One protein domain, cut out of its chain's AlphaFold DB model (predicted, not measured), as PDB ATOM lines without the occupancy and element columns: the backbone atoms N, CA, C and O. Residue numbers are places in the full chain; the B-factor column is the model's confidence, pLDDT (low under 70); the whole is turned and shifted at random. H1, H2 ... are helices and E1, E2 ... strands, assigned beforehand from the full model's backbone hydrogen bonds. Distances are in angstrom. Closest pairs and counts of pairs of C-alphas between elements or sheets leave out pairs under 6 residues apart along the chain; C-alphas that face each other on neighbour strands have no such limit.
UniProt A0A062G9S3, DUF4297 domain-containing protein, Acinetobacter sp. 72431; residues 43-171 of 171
ATOM      1  N   GLU A  43      19.697 -21.932  52.633       93.12
ATOM      2  CA  GLU A  43      18.497 -22.670  52.225       93.12
ATOM      3  C   GLU A  43      18.007 -22.120  50.883       93.12
ATOM      4  O   GLU A  43      17.937 -20.903  50.689       93.12
ATOM      5  N   PHE A  44      17.684 -23.005  49.940       95.06
ATOM      6  CA  PHE A  44      17.177 -22.580  48.645       95.06
ATOM      7  C   PHE A  44      16.259 -23.607  47.979       95.06
ATOM      8  O   PHE A  44      16.320 -24.812  48.227       95.06
ATOM      9  N   VAL A  45      15.469 -23.109  47.031       95.00
ATOM     10  CA  VAL A  45      14.732 -23.880  46.030       95.00
ATOM     11  C   VAL A  45      14.954 -23.217  44.684       95.00
ATOM     12  O   VAL A  45      14.707 -22.021  44.549       95.00
ATOM     13  N   ILE A  46      15.407 -23.981  43.691       95.19
ATOM     14  CA  ILE A  46      15.642 -23.475  42.336       95.19
ATOM     15  C   ILE A  46      14.660 -24.129  41.369       95.19
ATOM     16  O   ILE A  46      14.573 -25.354  41.286       95.19
ATOM     17  N   PHE A  47      13.955 -23.294  40.612       93.81
ATOM     18  CA  PHE A  47      13.098 -23.682  39.502       93.81
ATOM     19  C   PHE A  47      13.773 -23.270  38.199       93.81
ATOM     20  O   PHE A  47      14.093 -22.097  38.004       93.81
ATOM     21  N   VAL A  48      13.988 -24.238  37.312       93.12
ATOM     22  CA  VAL A  48      14.438 -23.994  35.938       93.12
ATOM     23  C   VAL A  48      13.201 -24.055  35.054       93.12
ATOM     24  O   VAL A  48      12.676 -25.134  34.785       93.12
ATOM     25  N   GLU A  49      12.695 -22.887  34.677       87.38
ATOM     26  CA  GLU A  49      11.430 -22.735  33.963       87.38
ATOM     27  C   GLU A  49      11.625 -22.736  32.443       87.38
ATOM     28  O   GLU A  49      12.729 -22.565  31.906       87.38
ATOM     29  N   TYR A  50      10.512 -22.911  31.729       75.06
ATOM     30  CA  TYR A  50      10.479 -22.709  30.283       75.06
ATOM     31  C   TYR A  50      10.821 -21.251  29.926       75.06
ATOM     32  O   TYR A  50      10.552 -20.336  30.693       75.06
ATOM     33  N   HIS A  51      11.352 -21.036  28.717       77.50
ATOM     34  CA  HIS A  51      11.690 -19.710  28.164       77.50
ATOM     35  C   HIS A  51      12.896 -18.979  28.781       77.50
ATOM     36  O   HIS A  51      12.954 -17.753  28.724       77.50
ATOM     37  N   GLU A  52      13.914 -19.725  29.222       73.50
ATOM     38  CA  GLU A  52      15.191 -19.162  29.698       73.50
ATOM     39  C   GLU A  52      15.045 -18.359  30.999       73.50
ATOM     40  O   GLU A  52      15.695 -17.328  31.168       73.50
ATOM     41  N   ASP A  53      14.208 -18.844  31.918       88.69
ATOM     42  CA  ASP A  53      13.989 -18.244  33.233       88.69
ATOM     43  C   ASP A  53      14.438 -19.192  34.354       88.69
ATOM     44  O   ASP A  53      14.164 -20.394  34.338       88.69
ATOM     45  N   VAL A  54      15.141 -18.660  35.351       93.62
ATOM     46  CA  VAL A  54      15.469 -19.375  36.591       93.62
ATOM     47  C   VAL A  54      14.917 -18.586  37.767       93.62
ATOM     48  O   VAL A  54      15.089 -17.372  37.847       93.62
ATOM     49  N   ILE A  55      14.247 -19.273  38.685       93.94
ATOM     50  CA  ILE A  55      13.694 -18.675  39.900       93.94
ATOM     51  C   ILE A  55      14.365 -19.342  41.090       93.94
ATOM     52  O   ILE A  55      14.374 -20.566  41.186       93.94
ATOM     53  N   CYS A  56      14.902 -18.546  42.007       95.00
ATOM     54  CA  CYS A  56      15.404 -19.023  43.287       95.00
ATOM     55  C   CYS A  56      14.520 -18.491  44.411       95.00
ATOM     56  O   CYS A  56      14.154 -17.317  44.416       95.00
ATOM     57  N   SER A  57      14.197 -19.342  45.375       95.25
ATOM     58  CA  SER A  57      13.605 -18.938  46.645       95.25
ATOM     59  C   SER A  57      14.476 -19.398  47.798       95.25
ATOM     60  O   SER A  57      15.170 -20.396  47.653       95.25
ATOM     61  N   ASN A  58      14.437 -18.698  48.928       95.12
ATOM     62  CA  ASN A  58      15.141 -19.097  50.148       95.12
ATOM     63  C   ASN A  58      14.376 -20.127  51.002       95.12
ATOM     64  O   ASN A  58      14.820 -20.446  52.097       95.12
ATOM     65  N   SER A  59      13.210 -20.603  50.551       92.19
ATOM     66  CA  SER A  59      12.361 -21.516  51.324       92.19
ATOM     67  C   SER A  59      11.433 -22.327  50.418       92.19
ATOM     68  O   SER A  59      10.944 -21.836  49.398       92.19
ATOM     69  N   THR A  60      11.134 -23.571  50.807       85.50
ATOM     70  CA  THR A  60      10.059 -24.379  50.193       85.50
ATOM     71  C   THR A  60       8.665 -23.995  50.688       85.50
ATOM     72  O   THR A  60       7.665 -24.508  50.181       85.50
ATOM     73  N   HIS A  61       8.573 -23.127  51.697       85.06
ATOM     74  CA  HIS A  61       7.327 -22.759  52.354       85.06
ATOM     75  C   HIS A  61       6.996 -21.287  52.136       85.06
ATOM     76  O   HIS A  61       7.826 -20.398  52.309       85.06
ATOM     77  N   LEU A  62       5.735 -21.016  51.798       78.38
ATOM     78  CA  LEU A  62       5.257 -19.648  51.692       78.38
ATOM     79  C   LEU A  62       5.049 -19.065  53.097       78.38
ATOM     80  O   LEU A  62       4.163 -19.500  53.832       78.38
ATOM     81  N   HIS A  63       5.840 -18.056  53.437       86.50
ATOM     82  CA  HIS A  63       5.706 -17.240  54.642       86.50
ATOM     83  C   HIS A  63       6.029 -15.779  54.320       86.50
ATOM     84  O   HIS A  63       6.558 -15.482  53.249       86.50
ATOM     85  N   ASP A  64       5.727 -14.857  55.233       86.25
ATOM     86  CA  ASP A  64       5.862 -13.422  54.956       86.25
ATOM     87  C   ASP A  64       7.294 -12.987  54.609       86.25
ATOM     88  O   ASP A  64       7.445 -12.091  53.778       86.25
ATOM     89  N   ASP A  65       8.307 -13.677  55.139       89.06
ATOM     90  CA  ASP A  65       9.732 -13.376  54.928       89.06
ATOM     91  C   ASP A  65      10.374 -14.194  53.792       89.06
ATOM     92  O   ASP A  65      11.597 -14.291  53.697       89.06
ATOM     93  N   VAL A  66       9.566 -14.836  52.936       93.69
ATOM     94  CA  VAL A  66      10.120 -15.571  51.791       93.69
ATOM     95  C   VAL A  66      10.731 -14.567  50.825       93.69
ATOM     96  O   VAL A  66      10.185 -13.482  50.620       93.69
ATOM     97  N   GLU A  67      11.856 -14.919  50.225       93.81
ATOM     98  CA  GLU A  67      12.505 -14.109  49.205       93.81
ATOM     99  C   GLU A  67      12.524 -14.872  47.883       93.81
ATOM    100  O   GLU A  67      12.717 -16.089  47.855       93.81
ATOM    101  N   PHE A  68      12.307 -14.144  46.788       92.94
ATOM    102  CA  PHE A  68      12.396 -14.658  45.427       92.94
ATOM    103  C   PHE A  68      13.405 -13.865  44.604       92.94
ATOM    104  O   PHE A  68      13.423 -12.632  44.612       92.94
ATOM    105  N   GLU A  69      14.204 -14.579  43.832       92.94
ATOM    106  CA  GLU A  69      15.142 -14.041  42.861       92.94
ATOM    107  C   GLU A  69      14.758 -14.588  41.487       92.94
ATOM    108  O   GLU A  69      14.665 -15.800  41.302       92.94
ATOM    109  N   PHE A  70      14.507 -13.700  40.532       92.62
ATOM    110  CA  PHE A  70      14.160 -14.055  39.159       92.62
ATOM    111  C   PHE A  70      15.343 -13.755  38.253       92.62
ATOM    112  O   PHE A  70      15.897 -12.662  38.325       92.62
ATOM    113  N   TYR A  71      15.699 -14.689  37.382       91.88
ATOM    114  CA  TYR A  71      16.805 -14.571  36.440       91.88
ATOM    115  C   TYR A  71      16.296 -14.861  35.034       91.88
ATOM    116  O   TYR A  71      16.027 -16.009  34.697       91.88
ATOM    117  N   GLN A  72      16.186 -13.822  34.213       90.62
ATOM    118  CA  GLN A  72      15.956 -13.956  32.779       90.62
ATOM    119  C   GLN A  72      17.309 -14.134  32.096       90.62
ATOM    120  O   GLN A  72      18.126 -13.217  32.089       90.62
ATOM    121  N   ILE A  73      17.548 -15.286  31.484       89.94
ATOM    122  CA  ILE A  73      18.801 -15.599  30.801       89.94
ATOM    123  C   ILE A  73      18.677 -15.280  29.306       89.94
ATOM    124  O   ILE A  73      17.679 -15.602  28.658       89.94
ATOM    125  N   LYS A  74      19.698 -14.629  28.743       87.94
ATOM    126  CA  LYS A  74      19.839 -14.367  27.308       87.94
ATOM    127  C   LYS A  74      21.242 -14.715  26.834       87.94
ATOM    128  O   LYS A  74      22.220 -14.065  27.179       87.94
ATOM    129  N   THR A  75      21.337 -15.716  25.969       87.69
ATOM    130  CA  THR A  75      22.615 -16.180  25.409       87.69
ATOM    131  C   THR A  75      22.848 -15.663  23.986       87.69
ATOM    132  O   THR A  75      23.433 -16.348  23.150       87.69
ATOM    133  N   THR A  76      22.305 -14.492  23.651       84.81
ATOM    134  CA  THR A  76      22.447 -13.901  22.314       84.81
ATOM    135  C   THR A  76      23.820 -13.269  22.165       84.81
ATOM    136  O   THR A  76      24.206 -12.521  23.049       84.81
ATOM    137  N   GLU A  77      24.506 -13.466  21.035       83.00
ATOM    138  CA  GLU A  77      25.810 -12.827  20.747       83.00
ATOM    139  C   GLU A  77      25.720 -11.303  20.554       83.00
ATOM    140  O   GLU A  77      26.715 -10.585  20.627       83.00
ATOM    141  N   ALA A  78      24.523 -10.792  20.255       86.38
ATOM    142  CA  ALA A  78      24.311  -9.365  20.107       86.38
ATOM    143  C   ALA A  78      24.362  -8.677  21.474       86.38
ATOM    144  O   ALA A  78      23.654  -9.063  22.405       86.38
ATOM    145  N   ASN A  79      25.150  -7.608  21.553       87.12
ATOM    146  CA  ASN A  79      25.215  -6.773  22.742       87.12
ATOM    147  C   ASN A  79      23.869  -6.104  23.043       87.12
ATOM    148  O   ASN A  79      23.130  -5.694  22.138       87.12
ATOM    149  N   PHE A  80      23.593  -5.919  24.328       87.06
ATOM    150  CA  PHE A  80      22.410  -5.217  24.800       87.06
ATOM    151  C   PHE A  80      22.641  -3.706  24.850       87.06
ATOM    152  O   PHE A  80      23.725  -3.224  25.165       87.06
ATOM    153  N   THR A  81      21.609  -2.943  24.507       89.00
ATOM    154  CA  THR A  81      21.553  -1.481  24.584       89.00
ATOM    155  C   THR A  81      20.222  -1.085  25.213       89.00
ATOM    156  O   THR A  81      19.282  -1.881  25.242       89.00
ATOM    157  N   ILE A  82      20.095   0.153  25.698       87.75
ATOM    158  CA  ILE A  82      18.799   0.641  26.206       87.75
ATOM    159  C   ILE A  82      17.721   0.485  25.128       87.75
ATOM    160  O   ILE A  82      16.607   0.051  25.422       87.75
ATOM    161  N   ASP A  83      18.075   0.758  23.868       89.44
ATOM    162  CA  ASP A  83      17.161   0.614  22.742       89.44
ATOM    163  C   ASP A  83      16.632  -0.808  22.616       89.44
ATOM    164  O   ASP A  83      15.422  -0.970  22.562       89.44
ATOM    165  N   ASN A  84      17.477  -1.841  22.585       89.62
ATOM    166  CA  ASN A  84      16.974  -3.200  22.374       89.62
ATOM    167  C   ASN A  84      16.304  -3.808  23.619       89.62
ATOM    168  O   ASN A  84      15.377  -4.602  23.464       89.62
ATOM    169  N   LEU A  85      16.690  -3.388  24.827       89.31
ATOM    170  CA  LEU A  85      16.076  -3.849  26.071       89.31
ATOM    171  C   LEU A  85      14.716  -3.208  26.347       89.31
ATOM    172  O   LEU A  85      13.839  -3.877  26.897       89.31
ATOM    173  N   CYS A  86      14.540  -1.945  25.948       90.00
ATOM    174  CA  CYS A  86      13.301  -1.180  26.113       90.00
ATOM    175  C   CYS A  86      12.458  -1.114  24.831       90.00
ATOM    176  O   CYS A  86      11.409  -0.473  24.815       90.00
ATOM    177  N   LYS A  87      12.895  -1.738  23.730       90.38
ATOM    178  CA  LYS A  87      12.111  -1.785  22.492       90.38
ATOM    179  C   LYS A  87      10.906  -2.690  22.682       90.38
ATOM    180  O   LYS A  87      11.044  -3.856  23.039       90.38
ATOM    181  N   TYR A  88       9.742  -2.162  22.338       88.00
ATOM    182  CA  TYR A  88       8.497  -2.906  22.239       88.00
ATOM    183  C   TYR A  88       7.832  -2.629  20.888       88.00
ATOM    184  O   TYR A  88       8.090  -1.617  20.233       88.00
ATOM    185  N   GLU A  89       6.990  -3.559  20.458       83.62
ATOM    186  CA  GLU A  89       6.098  -3.375  19.315       83.62
ATOM    187  C   GLU A  89       4.713  -2.961  19.812       83.62
ATOM    188  O   GLU A  89       4.378  -3.162  20.978       83.62
ATOM    189  N   VAL A  90       3.881  -2.384  18.944       77.50
ATOM    190  CA  VAL A  90       2.514  -2.001  19.322       77.50
ATOM    191  C   VAL A  90       1.746  -3.244  19.788       77.50
ATOM    192  O   VAL A  90       1.544  -4.176  19.017       77.50
ATOM    193  N   GLY A  91       1.318  -3.249  21.054       72.94
ATOM    194  CA  GLY A  91       0.642  -4.392  21.683       72.94
ATOM    195  C   GLY A  91       1.582  -5.448  22.280       72.94
ATOM    196  O   GLY A  91       1.102  -6.433  22.838       72.94
ATOM    197  N   GLY A  92       2.897  -5.248  22.186       83.75
ATOM    198  CA  GLY A  92       3.920  -6.047  22.851       83.75
ATOM    199  C   GLY A  92       4.556  -5.311  24.030       83.75
ATOM    200  O   GLY A  92       4.283  -4.140  24.271       83.75
ATOM    201  N   ASN A  93       5.437  -6.022  24.730       88.38
ATOM    202  CA  ASN A  93       6.228  -5.488  25.833       88.38
ATOM    203  C   ASN A  93       7.723  -5.660  25.547       88.38
ATOM    204  O   ASN A  93       8.118  -6.618  24.864       88.38
ATOM    205  N   SER A  94       8.539  -4.760  26.081       91.00
ATOM    206  CA  SER A  94       9.995  -4.822  25.992       91.00
ATOM    207  C   SER A  94      10.561  -5.950  26.858       91.00
ATOM    208  O   SER A  94       9.823  -6.600  27.601       91.00
ATOM    209  N   ILE A  95      11.864  -6.242  26.763       88.94
ATOM    210  CA  ILE A  95      12.479  -7.288  27.602       88.94
ATOM    211  C   ILE A  95      12.337  -6.900  29.078       88.94
ATOM    212  O   ILE A  95      11.793  -7.672  29.867       88.94
ATOM    213  N   ILE A  96      12.724  -5.668  29.423       88.19
ATOM    214  CA  ILE A  96      12.585  -5.145  30.787       88.19
ATOM    215  C   ILE A  96      11.103  -5.058  31.182       88.19
ATOM    216  O   ILE A  96      10.738  -5.442  32.295       88.19
ATOM    217  N   GLY A  97      10.230  -4.625  30.268       88.62
ATOM    218  CA  GLY A  97       8.790  -4.556  30.513       88.62
ATOM    219  C   GLY A  97       8.172  -5.912  30.862       88.62
ATOM    220  O   GLY A  97       7.432  -6.019  31.840       88.62
ATOM    221  N   LYS A  98       8.532  -6.979  30.135       87.50
ATOM    222  CA  LYS A  98       8.088  -8.355  30.425       87.50
ATOM    223  C   LYS A  98       8.563  -8.838  31.790       87.50
ATOM    224  O   LYS A  98       7.762  -9.402  32.531       87.50
ATOM    225  N   MET A  99       9.827  -8.585  32.128       89.00
ATOM    226  CA  MET A  99      10.395  -8.950  33.427       89.00
ATOM    227  C   MET A  99       9.619  -8.284  34.573       89.00
ATOM    228  O   MET A  99       9.215  -8.955  35.522       89.00
ATOM    229  N   ILE A 100       9.334  -6.982  34.457       87.75
ATOM    230  CA  ILE A 100       8.552  -6.236  35.456       87.75
ATOM    231  C   ILE A 100       7.114  -6.765  35.527       87.75
ATOM    232  O   ILE A 100       6.612  -7.059  36.611       87.75
ATOM    233  N   LEU A 101       6.442  -6.947  34.386       86.62
ATOM    234  CA  LEU A 101       5.069  -7.463  34.336       86.62
ATOM    235  C   LEU A 101       4.929  -8.881  34.899       86.62
ATOM    236  O   LEU A 101       3.874  -9.213  35.447       86.62
ATOM    237  N   GLY A 102       5.980  -9.698  34.792       85.94
ATOM    238  CA  GLY A 102       6.038 -11.034  35.376       85.94
ATOM    239  C   GLY A 102       5.790 -11.035  36.887       85.94
ATOM    240  O   GLY A 102       5.192 -11.981  37.404       85.94
ATOM    241  N   VAL A 103       6.156  -9.944  37.574       87.50
ATOM    242  CA  VAL A 103       6.069  -9.808  39.037       87.50
ATOM    243  C   VAL A 103       5.051  -8.764  39.513       87.50
ATOM    244  O   VAL A 103       4.457  -8.939  40.574       87.50
ATOM    245  N   GLU A 104       4.798  -7.703  38.739       84.06
ATOM    246  CA  GLU A 104       4.074  -6.491  39.173       84.06
ATOM    247  C   GLU A 104       2.666  -6.757  39.732       84.06
ATOM    248  O   GLU A 104       2.241  -6.097  40.676       84.06
ATOM    249  N   ASN A 105       1.957  -7.752  39.194       81.56
ATOM    250  CA  ASN A 105       0.579  -8.080  39.589       81.56
ATOM    251  C   ASN A 105       0.473  -9.387  40.389       81.56
ATOM    252  O   ASN A 105      -0.591 -10.007  40.445       81.56
ATOM    253  N   LYS A 106       1.583  -9.862  40.961       85.88
ATOM    254  CA  LYS A 106       1.629 -11.131  41.692       85.88
ATOM    255  C   LYS A 106       1.558 -10.899  43.196       85.88
ATOM    256  O   LYS A 106       2.124  -9.945  43.721       85.88
ATOM    257  N   LEU A 107       0.912 -11.825  43.909       87.31
ATOM    258  CA  LEU A 107       0.794 -11.783  45.375       87.31
ATOM    259  C   LEU A 107       2.163 -11.774  46.074       87.31
ATOM    260  O   LEU A 107       2.319 -11.157  47.124       87.31
ATOM    261  N   PHE A 108       3.158 -12.412  45.458       87.00
ATOM    262  CA  PHE A 108       4.527 -12.489  45.957       87.00
ATOM    263  C   PHE A 108       5.399 -11.289  45.560       87.00
ATOM    264  O   PHE A 108       6.591 -11.305  45.840       87.00
ATOM    265  N   LYS A 109       4.863 -10.236  44.922       87.94
ATOM    266  CA  LYS A 109       5.659  -9.065  44.504       87.94
ATOM    267  C   LYS A 109       6.503  -8.498  45.650       87.94
ATOM    268  O   LYS A 109       7.673  -8.192  45.458       87.94
ATOM    269  N   LYS A 110       5.911  -8.389  46.847       88.12
ATOM    270  CA  LYS A 110       6.587  -7.877  48.054       88.12
ATOM    271  C   LYS A 110       7.798  -8.720  48.476       88.12
ATOM    272  O   LYS A 110       8.665  -8.221  49.179       88.12
ATOM    273  N   ASN A 111       7.828  -9.979  48.048       90.94
ATOM    274  CA  ASN A 111       8.842 -10.976  48.358       90.94
ATOM    275  C   ASN A 111       9.930 -11.058  47.273       90.94
ATOM    276  O   ASN A 111      10.904 -11.785  47.435       90.94
ATOM    277  N   VAL A 112       9.796 -10.335  46.156       90.56
ATOM    278  CA  VAL A 112      10.815 -10.332  45.100       90.56
ATOM    279  C   VAL A 112      12.007  -9.497  45.549       90.56
ATOM    280  O   VAL A 112      11.909  -8.280  45.678       90.56
ATOM    281  N   LYS A 113      13.142 -10.158  45.768       89.44
ATOM    282  CA  LYS A 113      14.419  -9.562  46.166       89.44
ATOM    283  C   LYS A 113      15.243  -9.112  44.966       89.44
ATOM    284  O   LYS A 113      15.927  -8.095  45.042       89.44
ATOM    285  N   LYS A 114      15.192  -9.878  43.874       88.06
ATOM    286  CA  LYS A 114      15.979  -9.641  42.658       88.06
ATOM    287  C   LYS A 114      15.175  -9.965  41.409       88.06
ATOM    288  O   LYS A 114      14.427 -10.941  41.381       88.06
ATOM    289  N   LEU A 115      15.384  -9.161  40.377       90.00
ATOM    290  CA  LEU A 115      14.896  -9.374  39.025       90.00
ATOM    291  C   LEU A 115      16.067  -9.121  38.072       90.00
ATOM    292  O   LEU A 115      16.365  -7.986  37.745       90.00
ATOM    293  N   CYS A 116      16.773 -10.162  37.669       89.06
ATOM    294  CA  CYS A 116      18.053 -10.077  36.982       89.06
ATOM    295  C   CYS A 116      17.916 -10.403  35.496       89.06
ATOM    296  O   CYS A 116      17.227 -11.357  35.133       89.06
ATOM    297  N   LEU A 117      18.618  -9.652  34.649       88.69
ATOM    298  CA  LEU A 117      18.894 -10.071  33.278       88.69
ATOM    299  C   LEU A 117      20.310 -10.633  33.259       88.69
ATOM    300  O   LEU A 117      21.259  -9.909  33.525       88.69
ATOM    301  N   LEU A 118      20.453 -11.910  32.931       88.06
ATOM    302  CA  LEU A 118      21.748 -12.554  32.805       88.06
ATOM    303  C   LEU A 118      22.090 -12.740  31.336       88.06
ATOM    304  O   LEU A 118      21.337 -13.367  30.591       88.06
ATOM    305  N   THR A 119      23.236 -12.218  30.919       86.19
ATOM    306  CA  THR A 119      23.657 -12.234  29.520       86.19
ATOM    307  C   THR A 119      25.106 -12.670  29.365       86.19
ATOM    308  O   THR A 119      25.944 -12.395  30.218       86.19
ATOM    309  N   ILE A 120      25.395 -13.347  28.252       84.69
ATOM    310  CA  ILE A 120      26.769 -13.675  27.830       84.69
ATOM    311  C   ILE A 120      27.389 -12.600  26.929       84.69
ATOM    312  O   ILE A 120      28.518 -12.761  26.481       84.69
ATOM    313  N   SER A 121      26.633 -11.545  26.628       84.56
ATOM    314  CA  SER A 121      27.032 -10.424  25.777       84.56
ATOM    315  C   SER A 121      27.071  -9.118  26.553       84.56
ATOM    316  O   SER A 121      26.338  -8.953  27.530       84.56
ATOM    317  N   ASP A 122      27.905  -8.185  26.088       82.88
ATOM    318  CA  ASP A 122      28.135  -6.912  26.759       82.88
ATOM    319  C   ASP A 122      26.859  -6.072  26.785       82.88
ATOM    320  O   ASP A 122      26.013  -6.122  25.880       82.88
ATOM    321  N   ILE A 123      26.781  -5.213  27.793       82.56
ATOM    322  CA  ILE A 123      25.698  -4.249  27.938       82.56
ATOM    323  C   ILE A 123      26.292  -2.880  27.675       82.56
ATOM    324  O   ILE A 123      26.988  -2.278  28.494       82.56
ATOM    325  N   ASN A 124      26.052  -2.418  26.455       83.44
ATOM    326  CA  ASN A 124      26.553  -1.163  25.922       83.44
ATOM    327  C   ASN A 124      25.562  -0.045  26.211       83.44
ATOM    328  O   ASN A 124      24.974   0.567  25.317       83.44
ATOM    329  N   PHE A 125      25.392   0.209  27.496       79.50
ATOM    330  CA  PHE A 125      24.877   1.471  27.987       79.50
ATOM    331  C   PHE A 125      25.990   2.533  27.841       79.50
ATOM    332  O   PHE A 125      27.101   2.233  27.382       79.50
ATOM    333  N   LYS A 126      25.724   3.797  28.175       76.12
ATOM    334  CA  LYS A 126      26.794   4.791  28.373       76.12
ATOM    335  C   LYS A 126      27.780   4.268  29.413       76.12
ATOM    336  O   LYS A 126      28.990   4.308  29.184       76.12
ATOM    337  N   THR A 127      27.248   3.668  30.475       71.50
ATOM    338  CA  THR A 127      28.007   2.825  31.396       71.50
ATOM    339  C   THR A 127      28.221   1.444  30.770       71.50
ATOM    340  O   THR A 127      27.317   0.618  30.753       71.50
ATOM    341  N   LYS A 128      29.410   1.166  30.224       72.38
ATOM    342  CA  LYS A 128      29.700  -0.158  29.644       72.38
ATOM    343  C   LYS A 128      29.911  -1.202  30.735       72.38
ATOM    344  O   LYS A 128      30.855  -1.074  31.513       72.38
ATOM    345  N   ILE A 129      29.098  -2.252  30.723       71.44
ATOM    346  CA  ILE A 129      29.221  -3.406  31.623       71.44
ATOM    347  C   ILE A 129      29.836  -4.555  30.818       71.44
ATOM    348  O   ILE A 129      29.326  -4.894  29.745       71.44
ATOM    349  N   LYS A 130      30.952  -5.112  31.301       69.69
ATOM    350  CA  LYS A 130      31.669  -6.209  30.636       69.69
ATOM    351  C   LYS A 130      31.322  -7.546  31.290       69.69
ATOM    352  O   LYS A 130      31.190  -7.633  32.500       69.69
ATOM    353  N   ILE A 131      31.232  -8.595  30.477       57.41
ATOM    354  CA  ILE A 131      30.589  -9.883  30.817       57.41
ATOM    355  C   ILE A 131      31.219 -10.657  31.995       57.41
ATOM    356  O   ILE A 131      30.560 -11.514  32.580       57.41
ATOM    357  N   LEU A 132      32.481 -10.420  32.376       53.03
ATOM    358  CA  LEU A 132      33.148 -11.314  33.331       53.03
ATOM    359  C   LEU A 132      33.003 -10.866  34.793       53.03
ATOM    360  O   LEU A 132      33.900 -10.244  35.354       53.03
ATOM    361  N   GLY A 133      31.889 -11.260  35.416       55.09
ATOM    362  CA  GLY A 133      31.676 -11.170  36.868       55.09
ATOM    363  C   GLY A 133      31.214  -9.807  37.382       55.09
ATOM    364  O   GLY A 133      31.025  -9.654  38.590       55.09
ATOM    365  N   ASP A 134      30.997  -8.841  36.490       60.59
ATOM    366  CA  ASP A 134      30.431  -7.550  36.852       60.59
ATOM    367  C   ASP A 134      28.913  -7.687  37.014       60.59
ATOM    368  O   ASP A 134      28.212  -8.148  36.119       60.59
ATOM    369  N   GLN A 135      28.401  -7.284  38.176       67.56
ATOM    370  CA  GLN A 135      26.974  -7.070  38.397       67.56
ATOM    371  C   GLN A 135      26.728  -5.567  38.403       67.56
ATOM    372  O   GLN A 135      27.359  -4.839  39.177       67.56
ATOM    373  N   CYS A 136      25.797  -5.087  37.584       72.62
ATOM    374  CA  CYS A 136      25.388  -3.696  37.615       72.62
ATOM    375  C   CYS A 136      23.970  -3.585  38.163       72.62
ATOM    376  O   CYS A 136      22.989  -3.918  37.502       72.62
ATOM    377  N   HIS A 137      23.840  -3.069  39.383       77.94
ATOM    378  CA  HIS A 137      22.529  -2.656  39.867       77.94
ATOM    379  C   HIS A 137      22.031  -1.466  39.047       77.94
ATOM    380  O   HIS A 137      22.777  -0.530  38.781       77.94
ATOM    381  N   PHE A 138      20.741  -1.451  38.733       75.62
ATOM    382  CA  PHE A 138      20.078  -0.367  38.012       75.62
ATOM    383  C   PHE A 138      20.325   1.016  38.621       75.62
ATOM    384  O   PHE A 138      20.427   2.005  37.906       75.62
ATOM    385  N   THR A 139      20.470   1.093  39.945       74.62
ATOM    386  CA  THR A 139      20.822   2.330  40.661       74.62
ATOM    387  C   THR A 139      22.211   2.862  40.381       74.62
ATOM    388  O   THR A 139      22.483   4.012  40.707       74.62
ATOM    389  N   ASN A 140      23.092   2.024  39.852       79.31
ATOM    390  CA  ASN A 140      24.484   2.359  39.605       79.31
ATOM    391  C   ASN A 140      24.688   2.884  38.176       79.31
ATOM    392  O   ASN A 140      25.802   3.273  37.836       79.31
ATOM    393  N   LEU A 141      23.634   2.896  37.353       80.56
ATOM    394  CA  LEU A 141      23.626   3.544  36.045       80.56
ATOM    395  C   LEU A 141      23.632   5.070  36.193       80.56
ATOM    396  O   LEU A 141      23.229   5.613  37.226       80.56
ATOM    397  N   GLU A 142      24.047   5.779  35.142       85.50
ATOM    398  CA  GLU A 142      23.964   7.238  35.141       85.50
ATOM    399  C   GLU A 142      22.494   7.698  35.261       85.50
ATOM    400  O   GLU A 142      21.578   7.103  34.687       85.50
ATOM    401  N   GLU A 143      22.238   8.806  35.969       86.56
ATOM    402  CA  GLU A 143      20.872   9.314  36.202       86.56
ATOM    403  C   GLU A 143      20.082   9.558  34.904       86.56
ATOM    404  O   GLU A 143      18.865   9.370  34.848       86.56
ATOM    405  N   ASN A 144      20.777   9.974  33.844       88.19
ATOM    406  CA  ASN A 144      20.203  10.193  32.518       88.19
ATOM    407  C   ASN A 144      19.759   8.872  31.845       88.19
ATOM    408  O   ASN A 144      18.777   8.883  31.108       88.19
ATOM    409  N   GLU A 145      20.442   7.755  32.107       85.50
ATOM    410  CA  GLU A 145      20.125   6.415  31.604       85.50
ATOM    411  C   GLU A 145      18.938   5.832  32.350       85.50
ATOM    412  O   GLU A 145      17.994   5.347  31.729       85.50
ATOM    413  N   ILE A 146      18.950   5.962  33.681       86.00
ATOM    414  CA  ILE A 146      17.814   5.603  34.531       86.00
ATOM    415  C   ILE A 146      16.563   6.330  34.037       86.00
ATOM    416  O   ILE A 146      15.517   5.707  33.854       86.00
ATOM    417  N   LYS A 147      16.674   7.637  33.773       88.00
ATOM    418  CA  LYS A 147      15.563   8.433  33.257       88.00
ATOM    419  C   LYS A 147      15.077   7.943  31.889       88.00
ATOM    420  O   LYS A 147      13.874   7.775  31.729       88.00
ATOM    421  N   ASP A 148      15.974   7.679  30.935       88.94
ATOM    422  CA  ASP A 148      15.590   7.181  29.601       88.94
ATOM    423  C   ASP A 148      14.844   5.837  29.694       88.94
ATOM    424  O   ASP A 148      13.783   5.661  29.096       88.94
ATOM    425  N   ILE A 149      15.335   4.908  30.521       87.62
ATOM    426  CA  ILE A 149      14.670   3.618  30.748       87.62
ATOM    427  C   ILE A 149      13.272   3.825  31.353       87.62
ATOM    428  O   ILE A 149      12.296   3.264  30.853       87.62
ATOM    429  N   LEU A 150      13.144   4.653  32.395       87.31
ATOM    430  CA  LEU A 150      11.853   4.932  33.036       87.31
ATOM    431  C   LEU A 150      10.856   5.608  32.085       87.31
ATOM    432  O   LEU A 150       9.679   5.235  32.070       87.31
ATOM    433  N   ASP A 151      11.310   6.566  31.274       88.31
ATOM    434  CA  ASP A 151      10.473   7.256  30.292       88.31
ATOM    435  C   ASP A 151       9.957   6.259  29.236       88.31
ATOM    436  O   ASP A 151       8.768   6.252  28.902       88.31
ATOM    437  N   ARG A 152      10.810   5.344  28.754       88.38
ATOM    438  CA  ARG A 152      10.420   4.294  27.794       88.38
ATOM    439  C   ARG A 152       9.423   3.295  28.375       88.38
ATOM    440  O   ARG A 152       8.433   2.996  27.710       88.38
ATOM    441  N   LEU A 153       9.635   2.839  29.609       85.62
ATOM    442  CA  LEU A 153       8.707   1.934  30.302       85.62
ATOM    443  C   LEU A 153       7.357   2.609  30.593       85.62
ATOM    444  O   LEU A 153       6.305   1.986  30.464       85.62
ATOM    445  N   THR A 154       7.361   3.906  30.916       83.44
ATOM    446  CA  THR A 154       6.122   4.681  31.092       83.44
ATOM    447  C   THR A 154       5.349   4.784  29.775       83.44
ATOM    448  O   THR A 154       4.128   4.619  29.749       83.44
ATOM    449  N   ASN A 155       6.055   4.993  28.659       80.44
ATOM    450  CA  ASN A 155       5.460   5.029  27.321       80.44
ATOM    451  C   ASN A 155       4.891   3.668  26.882       80.44
ATOM    452  O   ASN A 155       3.899   3.631  26.157       80.44
ATOM    453  N   GLU A 156       5.453   2.564  27.379       78.00
ATOM    454  CA  GLU A 156       4.912   1.201  27.243       78.00
ATOM    455  C   GLU A 156       3.578   1.011  28.011       78.00
ATOM    456  O   GLU A 156       2.946  -0.038  27.929       78.00
ATOM    457  N   ARG A 157       3.091   2.052  28.715       64.56
ATOM    458  CA  ARG A 157       1.893   2.062  29.581       64.56
ATOM    459  C   ARG A 157       1.985   1.111  30.769       64.56
ATOM    460  O   ARG A 157       0.965   0.696  31.322       64.56
ATOM    461  N   LEU A 158       3.200   0.808  31.207       61.84
ATOM    462  CA  LEU A 158       3.416   0.173  32.493       61.84
ATOM    463  C   LEU A 158       3.133   1.228  33.571       61.84
ATOM    464  O   LEU A 158       3.777   2.274  33.616       61.84
ATOM    465  N   CYS A 159       2.121   0.993  34.414       45.00
ATOM    466  CA  CYS A 159       1.768   1.870  35.537       45.00
ATOM    467  C   CYS A 159       2.840   1.747  36.637       45.00
ATOM    468  O   CYS A 159       2.614   1.183  37.700       45.00
ATOM    469  N   CYS A 160       4.045   2.247  36.379       45.00
ATOM    470  CA  CYS A 160       5.161   2.212  37.318       45.00
ATOM    471  C   CYS A 160       5.082   3.388  38.305       45.00
ATOM    472  O   CYS A 160       6.057   4.106  38.494       45.00
ATOM    473  N   THR A 161       3.933   3.631  38.940       37.19
ATOM    474  CA  THR A 161       3.785   4.773  39.866       37.19
ATOM    475  C   THR A 161       4.367   4.524  41.255       37.19
ATOM    476  O   THR A 161       4.366   5.439  42.065       37.19
ATOM    477  N   ASN A 162       4.915   3.336  41.532       37.72
ATOM    478  CA  ASN A 162       5.600   3.014  42.789       37.72
ATOM    479  C   ASN A 162       6.625   1.879  42.626       37.72
ATOM    480  O   ASN A 162       6.816   1.092  43.555       37.72
ATOM    481  N   LEU A 163       7.289   1.742  41.469       38.12
ATOM    482  CA  LEU A 163       8.454   0.866  41.487       38.12
ATOM    483  C   LEU A 163       9.542   1.561  42.303       38.12
ATOM    484  O   LEU A 163      10.161   2.542  41.890       38.12
ATOM    485  N   SER A 164       9.868   0.940  43.421       32.34
ATOM    486  CA  SER A 164      11.210   0.923  43.967       32.34
ATOM    487  C   SER A 164      12.214   0.320  42.961       32.34
ATOM    488  O   SER A 164      13.062  -0.449  43.379       32.34
ATOM    489  N   VAL A 165      12.210   0.686  41.657       35.81
ATOM    490  CA  VAL A 165      13.213   0.255  40.641       35.81
ATOM    491  C   VAL A 165      14.637   0.544  41.133       35.81
ATOM    492  O   VAL A 165      15.593  -0.067  40.679       35.81
ATOM    493  N   LYS A 166      14.763   1.426  42.131       29.36
ATOM    494  CA  LYS A 166      15.953   1.734  42.925       29.36
ATOM    495  C   LYS A 166      16.675   0.534  43.586       29.36
ATOM    496  O   LYS A 166      17.508   0.783  44.441       29.36
ATOM    497  N   ALA A 167      16.414  -0.730  43.256       31.62
ATOM    498  CA  ALA A 167      17.241  -1.838  43.764       31.62
ATOM    499  C   ALA A 167      17.195  -3.142  42.947       31.62
ATOM    500  O   ALA A 167      18.074  -3.982  43.117       31.62
ATOM    501  N   PHE A 168      16.185  -3.351  42.094       36.59
ATOM    502  CA  PHE A 168      15.785  -4.723  41.747       36.59
ATOM    503  C   PHE A 168      16.333  -5.275  40.437       36.59
ATOM    504  O   PHE A 168      16.380  -6.493  40.307       36.59
ATOM    505  N   LEU A 169      16.759  -4.425  39.502       39.81
ATOM    506  CA  LEU A 169      17.316  -4.883  38.234       39.81
ATOM    507  C   LEU A 169      18.842  -4.930  38.341       39.81
ATOM    508  O   LEU A 169      19.481  -3.884  38.333       39.81
ATOM    509  N   ALA A 170      19.412  -6.122  38.516       45.12
ATOM    510  CA  ALA A 170      20.834  -6.330  38.257       45.12
ATOM    511  C   ALA A 170      20.964  -6.807  36.810       45.12
ATOM    512  O   ALA A 170      20.356  -7.815  36.434       45.12
ATOM    513  N   ILE A 171      21.668  -6.017  36.009       40.56
ATOM    514  CA  ILE A 171      22.043  -6.353  34.639       40.56
ATOM    515  C   ILE A 171      23.523  -6.729  34.616       40.56
ATOM    516  O   ILE A 171      24.285  -6.139  35.423       40.56
TER     517      ILE A 171
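Overview. This is residues 43 to 171 of the 171 residues of the protein "DUF4297 domain-containing protein" of Acinetobacter sp. 72431 (UniProt A0A062G9S3). A twisted sheet of four strands makes one side of the domain, with H2 packed over its E3 and E4 part; H1 and H3 lie beyond the E4 edge, at the far side from E1. The last residues come back to E4, where residues 169 to 170 pair with it. The printed part has 129 residues, with elements in the order E1, E2, E3, H1, H2, E4, H3; the sheet order is E1, E2, E3, E4, mixed. The class is mixed, helices and strands, with 53 residues in named elements, under half; the whole is compact, radius of gyration of the C-alphas 14.7 A, spanning 41 by 34 by 27 A.

Along the chain. E1 is residues 45 to 49, from C-alpha 45 at (14.732, -23.880, 46.030), 12.6 A long. E2 is 53 to 57, 13.4 A; E3 is 68 to 74, 19.6 A; E4 is 112 to 119, 20.3 A. H1 is 82 to 86, 5.8 A; H2 is 95 to 104, 14.3 A; H3 is 143 to 155, 18.3 A, ending at C-alpha 155 at (5.460, 5.029, 27.321).

Arrangement. E1, E2 and E3 form a meander, each strand the antiparallel neighbour of the one before, with N 47 and O 55 at 2.8 A and N 54 and O 71 at 2.9 A. E3 and E4 are parallel, with N 72 and O 116 at 2.8 A; E3, H1 and H2, E4 form a strand-helix-strand unit, parallel neighbours with helices between, its crossover right-handed. H2 is on the sheet in two layers, a helix layer over a strand layer, at a height over the sheet of 9.3 A. H1 touches H2, closest C-alphas Leu 85 and Ile 95 at 5.2 A, and touches H3, with residues 149 to 153 of H3 alone, closest Cys 86 and Arg 152 at 6.4 A. In H1 and H3 every O i to N i+4 pair is within hydrogen-bond range, in H2 5 of 6.

Size, cuts and confidence. The C-alphas farthest apart, of Glu 43 and Val 90, are 42.0 A apart. The printed part has no cut; the link E4 to H3 is long, 23 residues. The pLDDT is under 70 at residues 130 to 135 and 157 to 171.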